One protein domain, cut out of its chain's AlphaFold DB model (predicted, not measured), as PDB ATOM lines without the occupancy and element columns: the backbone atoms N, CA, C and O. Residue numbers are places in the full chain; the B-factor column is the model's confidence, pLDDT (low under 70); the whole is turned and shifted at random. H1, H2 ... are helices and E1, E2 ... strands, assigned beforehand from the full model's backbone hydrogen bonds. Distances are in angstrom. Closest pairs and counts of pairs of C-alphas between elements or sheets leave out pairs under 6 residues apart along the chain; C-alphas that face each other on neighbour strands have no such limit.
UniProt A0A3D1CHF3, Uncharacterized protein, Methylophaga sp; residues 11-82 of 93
ATOM      1  N   ILE A  11     205.022 177.114 142.006       93.81
ATOM      2  CA  ILE A  11     206.242 177.852 141.657       93.81
ATOM      3  C   ILE A  11     206.142 178.426 140.242       93.81
ATOM      4  O   ILE A  11     206.513 179.582 140.038       93.81
ATOM      5  N   GLU A  12     205.628 177.659 139.279       93.12
ATOM      6  CA  GLU A  12     205.486 178.131 137.899       93.12
ATOM      7  C   GLU A  12     204.366 179.165 137.765       93.12
ATOM      8  O   GLU A  12     204.545 180.189 137.103       93.12
ATOM      9  N   LEU A  13     203.247 178.966 138.467       95.06
ATOM     10  CA  LEU A  13     202.192 179.975 138.587       95.06
ATOM     11  C   LEU A  13     202.741 181.277 139.181       95.06
ATOM     12  O   LEU A  13     202.484 182.360 138.654       95.06
ATOM     13  N   GLY A  14     203.562 181.178 140.232       94.38
ATOM     14  CA  GLY A  14     204.237 182.327 140.831       94.38
ATOM     15  C   GLY A  14     205.204 183.015 139.865       94.38
ATOM     16  O   GLY A  14     205.228 184.243 139.795       94.38
ATOM     17  N   ARG A  15     205.978 182.247 139.087       93.81
ATOM     18  CA  ARG A  15     206.897 182.782 138.071       93.81
ATOM     19  C   ARG A  15     206.138 183.543 136.981       93.81
ATOM     20  O   ARG A  15     206.492 184.681 136.694       93.81
ATOM     21  N   LYS A  16     205.070 182.953 136.431       95.69
ATOM     22  CA  LYS A  16     204.219 183.586 135.411       95.69
ATOM     23  C   LYS A  16     203.542 184.853 135.924       95.69
ATOM     24  O   LYS A  16     203.605 185.875 135.256       95.69
ATOM     25  N   ALA A  17     202.953 184.819 137.120       96.31
ATOM     26  CA  ALA A  17     202.319 185.999 137.710       96.31
ATOM     27  C   ALA A  17     203.316 187.155 137.904       96.31
ATOM     28  O   ALA A  17     202.965 188.313 137.677       96.31
ATOM     29  N   ALA A  18     204.558 186.848 138.293       94.50
ATOM     30  CA  ALA A  18     205.619 187.846 138.405       94.50
ATOM     31  C   ALA A  18     206.029 188.418 137.035       94.50
ATOM     32  O   ALA A  18     206.102 189.638 136.897       94.50
ATOM     33  N   ASP A  19     206.246 187.566 136.028       96.38
ATOM     34  CA  ASP A  19     206.596 187.990 134.663       96.38
ATOM     35  C   ASP A  19     205.490 188.852 134.026       96.38
ATOM     36  O   ASP A  19     205.772 189.884 133.419       96.38
ATOM     37  N   ASP A  20     204.226 188.484 134.245       97.44
ATOM     38  CA  ASP A  20     203.050 189.212 133.757       97.44
ATOM     39  C   ASP A  20     202.716 190.456 134.605       97.44
ATOM     40  O   ASP A  20     201.728 191.145 134.344       97.44
ATOM     41  N   SER A  21     203.514 190.766 135.635       96.50
ATOM     42  CA  SER A  21     203.298 191.889 136.565       96.50
ATOM     43  C   SER A  21     201.960 191.851 137.329       96.50
ATOM     44  O   SER A  21     201.466 192.880 137.799       96.50
ATOM     45  N   LYS A  22     201.376 190.662 137.508       97.38
ATOM     46  CA  LYS A  22     200.140 190.425 138.269       97.38
ATOM     47  C   LYS A  22     200.437 190.255 139.755       97.38
ATOM     48  O   LYS A  22     200.398 189.162 140.325       97.38
ATOM     49  N   TRP A  23     200.780 191.367 140.398       93.94
ATOM     50  CA  TRP A  23     201.254 191.364 141.784       93.94
ATOM     51  C   TRP A  23     200.222 190.874 142.799       93.94
ATOM     52  O   TRP A  23     200.605 190.287 143.808       93.94
ATOM     53  N   ASP A  24     198.927 191.083 142.560       96.00
ATOM     54  CA  ASP A  24     197.883 190.601 143.465       96.00
ATOM     55  C   ASP A  24     197.784 189.065 143.444       96.00
ATOM     56  O   ASP A  24     197.712 188.443 144.505       96.00
ATOM     57  N   GLU A  25     197.842 188.452 142.258       95.94
ATOM     58  CA  GLU A  25     197.894 186.999 142.074       95.94
ATOM     59  C   GLU A  25     199.161 186.428 142.713       95.94
ATOM     60  O   GLU A  25     199.085 185.502 143.523       95.94
ATOM     61  N   TYR A  26     200.317 187.043 142.446       95.81
ATOM     62  CA  TYR A  26     201.588 186.643 143.050       95.81
ATOM     63  C   TYR A  26     201.536 186.672 144.585       95.81
ATOM     64  O   TYR A  26     201.942 185.715 145.248       95.81
ATOM     65  N   MET A  27     200.997 187.745 145.174       95.06
ATOM     66  CA  MET A  27     200.883 187.859 146.629       95.06
ATOM     67  C   MET A  27     199.946 186.803 147.211       95.06
ATOM     68  O   MET A  27     200.267 186.240 148.255       95.06
ATOM     69  N   LYS A  28     198.830 186.482 146.542       95.38
ATOM     70  CA  LYS A  28     197.927 185.394 146.962       95.38
ATOM     71  C   LYS A  28     198.647 184.042 146.962       95.38
ATOM     72  O   LYS A  28     198.565 183.325 147.956       95.38
ATOM     73  N   LEU A  29     199.406 183.731 145.908       95.19
ATOM     74  CA  LEU A  29     200.201 182.496 145.810       95.19
ATOM     75  C   LEU A  29     201.268 182.397 146.914       95.19
ATOM     76  O   LEU A  29     201.550 181.316 147.421       95.19
ATOM     77  N   MET A  30     201.821 183.534 147.346       93.94
ATOM     78  CA  MET A  30     202.794 183.619 148.441       93.94
ATOM     79  C   MET A  30     202.169 183.567 149.849       93.94
ATOM     80  O   MET A  30     202.887 183.755 150.833       93.94
ATOM     81  N   GLY A  31     200.869 183.281 149.964       94.25
ATOM     82  CA  GLY A  31     200.139 183.173 151.233       94.25
ATOM     83  C   GLY A  31     199.347 184.427 151.620       94.25
ATOM     84  O   GLY A  31     198.734 184.461 152.684       94.25
ATOM     85  N   GLY A  32     199.327 185.454 150.768       94.38
ATOM     86  CA  GLY A  32     198.646 186.724 151.007       94.38
ATOM     87  C   GLY A  32     199.512 187.766 151.722       94.38
ATOM     88  O   GLY A  32     200.655 187.517 152.106       94.38
ATOM     89  N   HIS A  33     198.950 188.965 151.893       90.44
ATOM     90  CA  HIS A  33     199.654 190.127 152.450       90.44
ATOM     91  C   HIS A  33     200.122 189.948 153.906       90.44
ATOM     92  O   HIS A  33     201.225 190.375 154.242       90.44
ATOM     93  N   ASP A  34     199.327 189.266 154.733       93.31
ATOM     94  CA  ASP A  34     199.606 189.054 156.160       93.31
ATOM     95  C   ASP A  34     200.432 187.789 156.447       93.31
ATOM     96  O   ASP A  34     200.697 187.454 157.604       93.31
ATOM     97  N   CYS A  35     200.851 187.050 155.414       94.12
ATOM     98  CA  CYS A  35     201.602 185.816 155.606       94.12
ATOM     99  C   CYS A  35     203.013 186.101 156.134       94.12
ATOM    100  O   CYS A  35     203.853 186.727 155.469       94.12
ATOM    101  N   ALA A  36     203.309 185.582 157.327       93.75
ATOM    102  CA  ALA A  36     204.645 185.646 157.889       93.75
ATOM    103  C   ALA A  36     205.645 184.910 156.988       93.75
ATOM    104  O   ALA A  36     205.371 183.844 156.445       93.75
ATOM    105  N   ARG A  37     206.867 185.442 156.870       89.44
ATOM    106  CA  ARG A  37     207.897 184.899 155.963       89.44
ATOM    107  C   ARG A  37     208.175 183.400 156.163       89.44
ATOM    108  O   ARG A  37     208.448 182.711 155.188       89.44
ATOM    109  N   LYS A  38     208.116 182.916 157.407       91.38
ATOM    110  CA  LYS A  38     208.337 181.504 157.772       91.38
ATOM    111  C   LYS A  38     207.240 180.558 157.251       91.38
ATOM    112  O   LYS A  38     207.522 179.386 157.000       91.38
ATOM    113  N   ASP A  39     206.041 181.095 157.042       93.50
ATOM    114  CA  ASP A  39     204.825 180.359 156.684       93.50
ATOM    115  C   ASP A  39     204.496 180.478 155.186       93.50
ATOM    116  O   ASP A  39     203.519 179.901 154.718       93.50
ATOM    117  N   ARG A  40     205.326 181.194 154.411       94.50
ATOM    118  CA  ARG A  40     205.134 181.349 152.964       94.50
ATOM    119  C   ARG A  40     205.174 179.988 152.251       94.50
ATOM    120  O   ARG A  40     206.102 179.216 152.518       94.50
ATOM    121  N   PRO A  41     204.247 179.715 151.311       94.62
ATOM    122  CA  PRO A  41     204.202 178.455 150.565       94.62
ATOM    123  C   PRO A  41     205.438 178.188 149.701       94.62
ATOM    124  O   PRO A  41     205.903 177.051 149.635       94.62
ATOM    125  N   ILE A  42     205.981 179.231 149.061       94.56
ATOM    126  CA  ILE A  42     207.217 179.162 148.272       94.56
ATOM    127  C   ILE A  42     208.366 179.715 149.116       94.56
ATOM    128  O   ILE A  42     208.331 180.862 149.576       94.56
ATOM    129  N   LYS A  43     209.406 178.901 149.308       94.19
ATOM    130  CA  LYS A  43     210.558 179.205 150.166       94.19
ATOM    131  C   LYS A  43     211.854 179.234 149.366       94.19
ATOM    132  O   LYS A  43     211.971 178.613 148.316       94.19
ATOM    133  N   LEU A  44     212.839 179.971 149.876       93.62
ATOM    134  CA  LEU A  44     214.193 179.960 149.323       93.62
ATOM    135  C   LEU A  44     214.929 178.711 149.805       93.62
ATOM    136  O   LEU A  44     214.929 178.414 150.999       93.62
ATOM    137  N   VAL A  45     215.613 178.042 148.885       93.44
ATOM    138  CA  VAL A  45     216.571 176.988 149.210       93.44
ATOM    139  C   VAL A  45     217.957 177.595 149.229       93.44
ATOM    140  O   VAL A  45     218.379 178.247 148.270       93.44
ATOM    141  N   TYR A  46     218.672 177.338 150.313       91.94
ATOM    142  CA  TYR A  46     220.051 177.753 150.487       91.94
ATOM    143  C   TYR A  46     220.989 176.565 150.293       91.94
ATOM    144  O   TYR A  46     220.644 175.423 150.598       91.94
ATOM    145  N   LYS A  47     222.178 176.838 149.763       89.81
ATOM    146  CA  LYS A  47     223.257 175.872 149.609       89.81
ATOM    147  C   LYS A  47     224.497 176.379 150.326       89.81
ATOM    148  O   LYS A  47     224.864 177.553 150.240       89.81
ATOM    149  N   GLU A  48     225.157 175.460 151.008       87.56
ATOM    150  CA  GLU A  48     226.442 175.703 151.642       87.56
ATOM    151  C   GLU A  48     227.574 175.629 150.617       87.56
ATOM    152  O   GLU A  48     227.562 174.823 149.680       87.56
ATOM    153  N   SER A  49     228.567 176.497 150.786       82.88
ATOM    154  CA  SER A  49     229.789 176.430 149.994       82.88
ATOM    155  C   SER A  49     230.742 175.451 150.665       82.88
ATOM    156  O   SER A  49     231.467 175.842 151.568       82.88
ATOM    157  N   VAL A  50     230.731 174.194 150.232       83.19
ATOM    158  CA  VAL A  50     231.611 173.138 150.752       83.19
ATOM    159  C   VAL A  50     232.718 172.852 149.739       83.19
ATOM    160  O   VAL A  50     232.477 172.835 148.527       83.19
ATOM    161  N   ASP A  51     233.942 172.656 150.221       77.19
ATOM    162  CA  ASP A  51     235.017 172.077 149.429       77.19
ATOM    163  C   ASP A  51     234.791 170.567 149.306       77.19
ATOM    164  O   ASP A  51     234.762 169.839 150.294       77.19
ATOM    165  N   ILE A  52     234.601 170.095 148.076       74.50
ATOM    166  CA  ILE A  52     234.232 168.703 147.793       74.50
ATOM    167  C   ILE A  52     235.363 167.735 148.178       74.50
ATOM    168  O   ILE A  52     235.094 166.579 148.494       74.50
ATOM    169  N   SER A  53     236.617 168.193 148.168       75.69
ATOM    170  CA  SER A  53     237.785 167.356 148.454       75.69
ATOM    171  C   SER A  53     238.024 167.158 149.951       75.69
ATOM    172  O   SER A  53     238.430 166.075 150.366       75.69
ATOM    173  N   THR A  54     237.745 168.177 150.767       79.69
ATOM    174  CA  THR A  54     237.981 168.143 152.220       79.69
ATOM    175  C   THR A  54     236.703 167.963 153.035       79.69
ATOM    176  O   THR A  54     236.772 167.600 154.206       79.69
ATOM    177  N   GLY A  55     235.533 168.224 152.443       79.25
ATOM    178  CA  GLY A  55     234.245 168.265 153.137       79.25
ATOM    179  C   GLY A  55     234.072 169.486 154.048       79.25
ATOM    180  O   GLY A  55     233.072 169.574 154.758       79.25
ATOM    181  N   VAL A  56     235.022 170.425 154.042       84.94
ATOM    182  CA  VAL A  56     235.018 171.606 154.915       84.94
ATOM    183  C   VAL A  56     234.290 172.766 154.236       84.94
ATOM    184  O   VAL A  56     234.354 172.939 153.016       84.94
ATOM    185  N   LEU A  57     233.584 173.580 155.024       84.25
ATOM    186  CA  LEU A  57     232.983 174.821 154.536       84.25
ATOM    187  C   LEU A  57     234.078 175.763 154.027       84.25
ATOM    188  O   LEU A  57     235.058 176.028 154.716       84.25
ATOM    189  N   LYS A  58     233.897 176.284 152.815       82.62
ATOM    190  CA  LYS A  58     234.813 177.253 152.221       82.62
ATOM    191  C   LYS A  58     234.820 178.530 153.044       82.62
ATOM    192  O   LYS A  58     233.769 179.016 153.461       82.62
ATOM    193  N   GLU A  59     235.998 179.111 153.180       87.12
ATOM    194  CA  GLU A  59     236.159 180.441 153.743       87.12
ATOM    195  C   GLU A  59     235.897 181.519 152.679       87.12
ATOM    196  O   GLU A  59     235.993 181.291 151.465       87.12
ATOM    197  N   ASN A  60     235.501 182.704 153.131       83.62
ATOM    198  CA  ASN A  60     235.437 183.905 152.318       83.62
ATOM    199  C   ASN A  60     236.843 184.532 152.184       83.62
ATOM    200  O   ASN A  60     237.821 184.061 152.756       83.62
ATOM    201  N   GLN A  61     236.948 185.630 151.435       80.62
ATOM    202  CA  GLN A  61     238.219 186.344 151.226       80.62
ATOM    203  C   GLN A  61     238.850 186.933 152.506       80.62
ATOM    204  O   GLN A  61     239.971 187.431 152.451       80.62
ATOM    205  N   TYR A  62     238.135 186.908 153.632       85.25
ATOM    206  CA  TYR A  62     238.564 187.425 154.930       85.25
ATOM    207  C   TYR A  62     238.881 186.307 155.942       85.25
ATOM    208  O   TYR A  62     239.197 186.613 157.087       85.25
ATOM    209  N   GLY A  63     238.816 185.033 155.535       84.88
ATOM    210  CA  GLY A  63     239.088 183.882 156.406       84.88
ATOM    211  C   GLY A  63     237.912 183.459 157.294       84.88
ATOM    212  O   GLY A  63     238.092 182.686 158.229       84.88
ATOM    213  N   GLU A  64     236.699 183.958 157.044       87.19
ATOM    214  CA  GLU A  64     235.496 183.534 157.770       87.19
ATOM    215  C   GLU A  64     234.728 182.473 156.982       87.19
ATOM    216  O   GLU A  64     234.788 182.441 155.754       87.19
ATOM    217  N   ILE A  65     233.913 181.661 157.661       86.00
ATOM    218  CA  ILE A  65     233.031 180.693 156.997       86.00
ATOM    219  C   ILE A  65     232.115 181.421 156.007       86.00
ATOM    220  O   ILE A  65     231.370 182.339 156.361       86.00
ATOM    221  N   LYS A  66     232.141 180.989 154.745       85.75
ATOM    222  CA  LYS A  66     231.331 181.590 153.690       85.75
ATOM    223  C   LYS A  66     229.845 181.375 153.971       85.75
ATOM    224  O   LYS A  66     229.382 180.246 154.121       85.75
ATOM    225  N   ALA A  67     229.091 182.475 153.983       85.81
ATOM    226  CA  ALA A  67     227.648 182.448 154.175       85.81
ATOM    227  C   ALA A  67     226.940 181.605 153.101       85.81
ATOM    228  O   ALA A  67     227.403 181.480 151.961       85.81
ATOM    229  N   GLN A  68     225.784 181.055 153.469       88.62
ATOM    230  CA  GLN A  68     224.971 180.261 152.557       88.62
ATOM    231  C   GLN A  68     224.508 181.103 151.364       88.62
ATOM    232  O   GLN A  68     224.095 182.255 151.511       88.62
ATOM    233  N   SER A  69     224.545 180.516 150.170       88.00
ATOM    234  CA  SER A  69     224.063 181.155 148.949       88.00
ATOM    235  C   SER A  69     222.682 180.630 148.577       88.00
ATOM    236  O   SER A  69     222.323 179.496 148.886       88.00
ATOM    237  N   ILE A  70     221.884 181.454 147.896       91.31
ATOM    238  CA  ILE A  70     220.600 181.000 147.356       91.31
ATOM    239  C   ILE A  70     220.884 180.027 146.210       91.31
ATOM    240  O   ILE A  70     221.590 180.365 145.261       91.31
ATOM    241  N   TYR A  71     220.304 178.838 146.302       90.19
ATOM    242  CA  TYR A  71     220.362 177.784 145.291       90.19
ATOM    243  C   TYR A  71     219.098 177.744 144.436       90.19
ATOM    244  O   TYR A  71     219.159 177.490 143.235       90.19
ATOM    245  N   GLY A  72     217.945 177.998 145.047       93.19
ATOM    246  CA  GLY A  72     216.691 177.679 144.392       93.19
ATOM    247  C   GLY A  72     215.452 178.056 145.176       93.19
ATOM    248  O   GLY A  72     215.511 178.842 146.127       93.19
ATOM    249  N   LEU A  73     214.341 177.460 144.759       94.38
ATOM    250  CA  LEU A  73     213.036 177.574 145.398       94.38
ATOM    251  C   LEU A  73     212.548 176.199 145.857       94.38
ATOM    252  O   LEU A  73     212.924 175.180 145.281       94.38
ATOM    253  N   GLU A  74     211.722 176.182 146.894       93.75
ATOM    254  CA  GLU A  74     211.067 174.983 147.409       93.75
ATOM    255  C   GLU A  74     209.589 175.245 147.656       93.75
ATOM    256  O   GLU A  74     209.215 176.298 148.176       93.75
ATOM    257  N   HIS A  75     208.772 174.259 147.306       92.75
ATOM    258  CA  HIS A  75     207.363 174.181 147.653       92.75
ATOM    259  C   HIS A  75     207.000 172.703 147.856       92.75
ATOM    260  O   HIS A  75     207.425 171.870 147.062       92.75
ATOM    261  N   ASP A  76     206.288 172.364 148.934       89.44
ATOM    262  CA  ASP A  76     205.848 170.995 149.258       89.44
ATOM    263  C   ASP A  76     206.944 169.916 149.132       89.44
ATOM    264  O   ASP A  76     206.768 168.876 148.501       89.44
ATOM    265  N   ASN A  77     208.111 170.164 149.743       88.12
ATOM    266  CA  ASN A  77     209.318 169.318 149.679       88.12
ATOM    267  C   ASN A  77     209.922 169.136 148.275       88.12
ATOM    268  O   ASN A  77     210.906 168.411 148.111       88.12
ATOM    269  N   VAL A  78     209.391 169.817 147.263       89.88
ATOM    270  CA  VAL A  78     209.939 169.831 145.913       89.88
ATOM    271  C   VAL A  78     210.897 171.007 145.787       89.88
ATOM    272  O   VAL A  78     210.496 172.167 145.851       89.88
ATOM    273  N   ARG A  79     212.185 170.706 145.598       91.94
ATOM    274  CA  ARG A  79     213.247 171.704 145.407       91.94
ATOM    275  C   ARG A  79     213.570 171.876 143.933       91.94
ATOM    276  O   ARG A  79     213.797 170.897 143.227       91.94
ATOM    277  N   ILE A  80     213.682 173.124 143.499       91.62
ATOM    278  CA  ILE A  80     214.011 173.487 142.123       91.62
ATOM    279  C   ILE A  80     215.268 174.347 142.117       91.62
ATOM    280  O   ILE A  80     215.325 175.389 142.771       91.62
ATOM    281  N   ASN A  81     216.263 173.934 141.332       91.38
ATOM    282  CA  ASN A  81     217.437 174.750 141.055       91.38
ATOM    283  C   ASN A  81     217.070 175.880 140.085       91.38
ATOM    284  O   ASN A  81     216.864 175.632 138.900       91.38
ATOM    285  N   THR A  82     217.021 177.116 140.576       89.75
ATOM    286  CA  THR A  82     216.790 178.303 139.734       89.75
ATOM    287  C   THR A  82     218.087 179.037 139.390       89.75
ATOM    288  O   THR A  82     218.069 180.007 138.636       89.75
TER     289      THR A  82
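Overview. This is residues 11 to 82 of the 93 residues of an uncharacterized protein of Methylophaga sp (UniProt A0A3D1CHF3). A small three-stranded sheet makes the middle of a rod, with the helical hairpin H1 and H2 at one end and the long loop 48 to 68 at the other. The 72 printed residues hold two named helices, then three named strands; E1, E2, E3, in that order, form a meander, each the antiparallel neighbour of the one before. The class is mixed, with under half of the residues in named elements; the whole is loose, radius of gyration of the C-alphas 16.2 A, spans 45 by 22 by 21 A.

Arrangement. Start at H1, residues 11 to 19: it touches H2, residues 23 to 29, at a shallow tilt of 7 degrees, opposite ways, closest at the C-alphas of Ala 17 and Tyr 26, 5.4 A. In both, every O i to N i+4 pair is within hydrogen-bond range. Next, E1, residues 43 to 47, and E2, residues 69 to 75, form a hairpin with N 45 and O 72 at 2.9 A, within that range. E2 and E3, residues 78 to 81, form another, N 80 and O 73 at 2.8 A. H1 only grazes the sheet with Ile 11; H2 is not on it.

Along the chain. Find C-alpha 11 at (206.242, 177.852, 141.657), where H1 begins its 12.3 A. E2 spans 18.1 A; E3 ends at C-alpha 81, (217.437, 174.750, 141.055).

Size, cuts and confidence. The C-alphas farthest apart, Asp 24 and Thr 54, are 46.8 A apart. The links H2 to E1 and E1 to E2 are long. The printed part has no cut, and no printed residue is under 70 in pLDDT.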